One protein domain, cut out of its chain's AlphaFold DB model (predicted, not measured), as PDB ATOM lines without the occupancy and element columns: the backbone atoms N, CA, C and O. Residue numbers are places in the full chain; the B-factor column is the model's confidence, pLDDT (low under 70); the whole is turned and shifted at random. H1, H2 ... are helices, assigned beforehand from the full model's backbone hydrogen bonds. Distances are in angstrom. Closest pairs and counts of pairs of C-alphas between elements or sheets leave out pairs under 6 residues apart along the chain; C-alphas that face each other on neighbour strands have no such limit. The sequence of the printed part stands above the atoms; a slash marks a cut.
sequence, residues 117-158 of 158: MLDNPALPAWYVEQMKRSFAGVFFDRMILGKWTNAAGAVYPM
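AT A GLANCE: This is residues 117 to 158 of the 158 residues of a protein of Microterricola viridarii (UniProt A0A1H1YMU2). Two short helices make a loose V, H1 and then the shorter H2 folding back from it; before H1 come residues 117 to 124, with no named element, of which 119 to 124 stick out. A long tail, residues 144 to 158, then arcs round H2. The printed part has 42 residues with two named helices, H1 then H2, and no named strand; the class is all helix, with 17 residues in named elements, under half. It is loose, radius of gyration of the C-alphas 12.0 A, and flat, spanning 35 by 22 by 6 A.

IN THESE COORDINATES: Find C-alpha 125 at (185.282, 140.562, 229.375); from there H1 runs 14.6 A to residue 134. H2, residues 137 to 143, ends at C-alpha 143, (177.401, 141.027, 243.998).

HOW THE PARTS SIT: Look at Lys 132 and Phe 140: their C-alphas, the closest of H1 and H2, are 7.2 A apart, close but not clearly touching. The helices run opposite ways at a steep tilt of 41 degrees. In both, every O i to N i+4 pair is within hydrogen-bond range.

THE WHOLE: The farthest C-alphas, Pro 121 and Met 158, are 36.2 A apart. The printed part has no cut, and the H1 to H2 link is tight. Residues 152 to 158 have pLDDT under 70.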
ATOM      1  N   MET A 117     183.490 137.226 239.529       93.81
ATOM      2  CA  MET A 117     183.294 136.981 238.095       93.81
ATOM      3  C   MET A 117     184.604 136.703 237.340       93.81
ATOM      4  O   MET A 117     184.565 136.069 236.290       93.81
ATOM      5  N   LEU A 118     185.748 137.175 237.851       93.00
ATOM      6  CA  LEU A 118     187.053 137.001 237.204       93.00
ATOM      7  C   LEU A 118     187.574 135.563 237.295       93.00
ATOM      8  O   LEU A 118     188.422 135.177 236.498       93.00
ATOM      9  N   ASP A 119     187.036 134.768 238.217       95.19
ATOM     10  CA  ASP A 119     187.414 133.368 238.404       95.19
ATOM     11  C   ASP A 119     186.682 132.427 237.430       95.19
ATOM     12  O   ASP A 119     186.975 131.233 237.380       95.19
ATOM     13  N   ASN A 120     185.730 132.944 236.639       92.81
ATOM     14  CA  ASN A 120     185.019 132.170 235.626       92.81
ATOM     15  C   ASN A 120     185.636 132.389 234.227       92.81
ATOM     16  O   ASN A 120     185.341 133.401 233.585       92.81
ATOM     17  N   PRO A 121     186.420 131.427 233.699       90.44
ATOM     18  CA  PRO A 121     187.104 131.576 232.413       90.44
ATOM     19  C   PRO A 121     186.152 131.594 231.208       90.44
ATOM     20  O   PRO A 121     186.563 131.962 230.111       90.44
ATOM     21  N   ALA A 122     184.891 131.194 231.388       90.62
ATOM     22  CA  ALA A 122     183.895 131.197 230.324       90.62
ATOM     23  C   ALA A 122     183.201 132.561 230.155       90.62
ATOM     24  O   ALA A 122     182.476 132.755 229.177       90.62
ATOM     25  N   LEU A 123     183.384 133.507 231.089       92.31
ATOM     26  CA  LEU A 123     182.744 134.818 231.000       92.31
ATOM     27  C   LEU A 123     183.539 135.765 230.095       92.31
ATOM     28  O   LEU A 123     184.714 136.030 230.353       92.31
ATOM     29  N   PRO A 124     182.910 136.353 229.064       94.75
ATOM     30  CA  PRO A 124     183.593 137.314 228.221       94.75
ATOM     31  C   PRO A 124     183.790 138.643 228.961       94.75
ATOM     32  O   PRO A 124     182.921 139.100 229.707       94.75
ATOM     33  N   ALA A 125     184.913 139.317 228.696       95.44
ATOM     34  CA  ALA A 125     185.282 140.562 229.375       95.44
ATOM     35  C   ALA A 125     184.195 141.651 229.285       95.44
ATOM     36  O   ALA A 125     183.942 142.360 230.258       95.44
ATOM     37  N   TRP A 126     183.495 141.752 228.149       97.00
ATOM     38  CA  TRP A 126     182.418 142.731 227.974       97.00
ATOM     39  C   TRP A 126     181.264 142.527 228.968       97.00
ATOM     40  O   TRP A 126     180.679 143.511 229.422       97.00
ATOM     41  N   TYR A 127     180.958 141.278 229.334       96.38
ATOM     42  CA  TYR A 127     179.888 140.947 230.275       96.38
ATOM     43  C   TYR A 127     180.285 141.336 231.699       96.38
ATOM     44  O   TYR A 127     179.497 141.946 232.418       96.38
ATOM     45  N   VAL A 128     181.538 141.072 232.080       95.69
ATOM     46  CA  VAL A 128     182.086 141.497 233.377       95.69
ATOM     47  C   VAL A 128     182.002 143.020 233.526       95.69
ATOM     48  O   VAL A 128     181.513 143.520 234.539       95.69
ATOM     49  N   GLU A 129     182.409 143.770 232.501       96.25
ATOM     50  CA  GLU A 129     182.346 145.236 232.520       96.25
ATOM     51  C   GLU A 129     180.914 145.782 232.464       96.25
ATOM     52  O   GLU A 129     180.633 146.861 232.986       96.25
ATOM     53  N   GLN A 130     179.981 145.067 231.836       97.00
ATOM     54  CA  GLN A 130     178.562 145.414 231.903       97.00
ATOM     55  C   GLN A 130     178.018 145.232 233.323       97.00
ATOM     56  O   GLN A 130     177.434 146.168 233.863       97.00
ATOM     57  N   MET A 131     178.276 144.084 233.952       96.75
ATOM     58  CA  MET A 131     177.821 143.803 235.314       96.75
ATOM     59  C   MET A 131     178.400 144.802 236.315       96.75
ATOM     60  O   MET A 131     177.656 145.351 237.117       96.75
ATOM     61  N   LYS A 132     179.686 145.158 236.216       95.69
ATOM     62  CA  LYS A 132     180.276 146.212 237.061       95.69
ATOM     63  C   LYS A 132     179.521 147.545 236.980       95.69
ATOM     64  O   LYS A 132     179.385 148.218 237.992       95.69
ATOM     65  N   ARG A 133     179.014 147.922 235.801       95.69
ATOM     66  CA  ARG A 133     178.251 149.168 235.599       95.69
ATOM     67  C   ARG A 133     176.812 149.093 236.109       95.69
ATOM     68  O   ARG A 133     176.221 150.132 236.381       95.69
ATOM     69  N   SER A 134     176.241 147.895 236.227       95.19
ATOM     70  CA  SER A 134     174.847 147.691 236.643       95.19
ATOM     71  C   SER A 134     174.625 147.745 238.157       95.19
ATOM     72  O   SER A 134     173.480 147.831 238.589       95.19
ATOM     73  N   PHE A 135     175.686 147.692 238.964       92.19
ATOM     74  CA  PHE A 135     175.586 147.679 240.423       92.19
ATOM     75  C   PHE A 135     176.293 148.889 241.035       92.19
ATOM     76  O   PHE A 135     177.339 149.319 240.561       92.19
ATOM     77  N   ALA A 136     175.743 149.409 242.132       91.25
ATOM     78  CA  ALA A 136     176.327 150.508 242.895       91.25
ATOM     79  C   ALA A 136     176.223 150.252 244.406       91.25
ATOM     80  O   ALA A 136     175.436 149.416 244.866       91.25
ATOM     81  N   GLY A 137     177.036 150.977 245.179       90.88
ATOM     82  CA  GLY A 137     177.020 150.947 246.642       90.88
ATOM     83  C   GLY A 137     177.123 149.534 247.224       90.88
ATOM     84  O   GLY A 137     177.917 148.708 246.774       90.88
ATOM     85  N   VAL A 138     176.272 149.239 248.211       91.56
ATOM     86  CA  VAL A 138     176.281 147.956 248.935       91.56
ATOM     87  C   VAL A 138     176.060 146.746 248.018       91.56
ATOM     88  O   VAL A 138     176.594 145.668 248.279       91.56
ATOM     89  N   PHE A 139     175.291 146.903 246.936       90.75
ATOM     90  CA  PHE A 139     175.044 145.811 245.999       90.75
ATOM     91  C   PHE A 139     176.244 145.557 245.087       90.75
ATOM     92  O   PHE A 139     176.498 144.401 244.765       90.75
ATOM     93  N   PHE A 140     177.016 146.590 244.735       94.19
ATOM     94  CA  PHE A 140     178.287 146.408 244.026       94.19
ATOM     95  C   PHE A 140     179.284 145.633 244.889       94.19
ATOM     96  O   PHE A 140     179.833 144.622 244.454       94.19
ATOM     97  N   ASP A 141     179.456 146.043 246.147       94.25
ATOM     98  CA  ASP A 141     180.342 145.347 247.081       94.25
ATOM     99  C   ASP A 141     179.969 143.868 247.236       94.25
ATOM    100  O   ASP A 141     180.847 143.009 247.203       94.25
ATOM    101  N   ARG A 142     178.676 143.550 247.373       94.00
ATOM    102  CA  ARG A 142     178.218 142.166 247.566       94.00
ATOM    103  C   ARG A 142     178.264 141.339 246.285       94.00
ATOM    104  O   ARG A 142     178.844 140.262 246.299       94.00
ATOM    105  N   MET A 143     177.656 141.826 245.204       94.00
ATOM    106  CA  MET A 143     177.401 141.027 243.998       94.00
ATOM    107  C   MET A 143     178.564 141.038 243.005       94.00
ATOM    108  O   MET A 143     178.699 140.099 242.229       94.00
ATOM    109  N   ILE A 144     179.405 142.080 243.016       95.50
ATOM    110  CA  ILE A 144     180.549 142.198 242.099       95.50
ATOM    111  C   ILE A 144     181.856 141.859 242.810       95.50
ATOM    112  O   ILE A 144     182.635 141.049 242.311       95.50
ATOM    113  N   LEU A 145     182.107 142.461 243.978       95.88
ATOM    114  CA  LEU A 145     183.357 142.243 244.717       95.88
ATOM    115  C   LEU A 145     183.303 141.045 245.675       95.88
ATOM    116  O   LEU A 145     184.332 140.671 246.239       95.88
ATOM    117  N   GLY A 146     182.123 140.468 245.914       96.19
ATOM    118  CA  GLY A 146     181.961 139.367 246.859       96.19
ATOM    119  C   GLY A 146     182.332 139.755 248.296       96.19
ATOM    120  O   GLY A 146     182.905 138.948 249.027       96.19
ATOM    121  N   LYS A 147     182.033 140.982 248.732       96.06
ATOM    122  CA  LYS A 147     182.335 141.463 250.086       96.06
ATOM    123  C   LYS A 147     181.142 141.316 251.024       96.06
ATOM    124  O   LYS A 147     180.032 141.754 250.731       96.06
ATOM    125  N   TRP A 148     181.409 140.809 252.226       96.00
ATOM    126  CA  TRP A 148     180.500 140.961 253.361       96.00
ATOM    127  C   TRP A 148     180.509 142.423 253.805       96.00
ATOM    128  O   TRP A 148     181.524 142.912 254.294       96.00
ATOM    129  N   THR A 149     179.392 143.128 253.644       93.50
ATOM    130  CA  THR A 149     179.301 144.563 253.951       93.50
ATOM    131  C   THR A 149     177.936 144.918 254.530       93.50
ATOM    132  O   THR A 149     176.921 144.284 254.218       93.50
ATOM    133  N   ASN A 150     177.893 145.920 255.402       89.88
ATOM    134  CA  ASN A 150     176.642 146.456 255.928       89.88
ATOM    135  C   ASN A 150     176.113 147.536 254.990       89.88
ATOM    136  O   ASN A 150     176.889 148.282 254.404       89.88
ATOM    137  N   ALA A 151     174.791 147.641 254.872       79.56
ATOM    138  CA  ALA A 151     174.213 148.829 254.263       79.56
ATOM    139  C   ALA A 151     174.486 150.011 255.209       79.56
ATOM    140  O   ALA A 151     174.077 149.969 256.369       79.56
ATOM    141  N   ALA A 152     175.217 151.016 254.737       64.19
ATOM    142  CA  ALA A 152     175.449 152.263 255.454       64.19
ATOM    143  C   ALA A 152     174.893 153.411 254.603       64.19
ATOM    144  O   ALA A 152     175.264 153.541 253.439       64.19
ATOM    145  N   GLY A 153     174.007 154.229 255.178       60.66
ATOM    146  CA  GLY A 153     173.383 155.359 254.479       60.66
ATOM    147  C   GLY A 153     172.179 154.986 253.605       60.66
ATOM    148  O   GLY A 153     171.801 153.818 253.503       60.66
ATOM    149  N   ALA A 154     171.531 156.009 253.036       52.59
ATOM    150  CA  ALA A 154     170.316 155.868 252.236       52.59
ATOM    151  C   ALA A 154     170.513 154.856 251.096       52.59
ATOM    152  O   ALA A 154     171.524 154.885 250.401       52.59
ATOM    153  N   VAL A 155     169.522 153.983 250.891       59.16
ATOM    154  CA  VAL A 155     169.532 152.933 249.849       59.16
ATOM    155  C   VAL A 155     169.700 153.528 248.439       59.16
ATOM    156  O   VAL A 155     170.203 152.851 247.548       59.16
ATOM    157  N   TYR A 156     169.364 154.814 248.277       56.16
ATOM    158  CA  TYR A 156     169.626 155.633 247.096       56.16
ATOM    159  C   TYR A 156     170.161 157.006 247.537       56.16
ATOM    160  O   TYR A 156     169.360 157.866 247.914       56.16
ATOM    161  N   PRO A 157     171.482 157.243 247.561       50.41
ATOM    162  CA  PRO A 157     171.982 158.610 247.609       50.41
ATOM    163  C   PRO A 157     171.644 159.265 246.258       50.41
ATOM    164  O   PRO A 157     172.082 158.765 245.223       50.41
ATOM    165  N   MET A 158     170.788 160.298 246.272       47.31
ATOM    166  CA  MET A 158     170.534 161.151 245.098       47.31
ATOM    167  C   MET A 158     171.804 161.880 244.670       47.31
ATOM    168  O   MET A 158     172.548 162.319 245.578       47.31
TER     169      MET A 158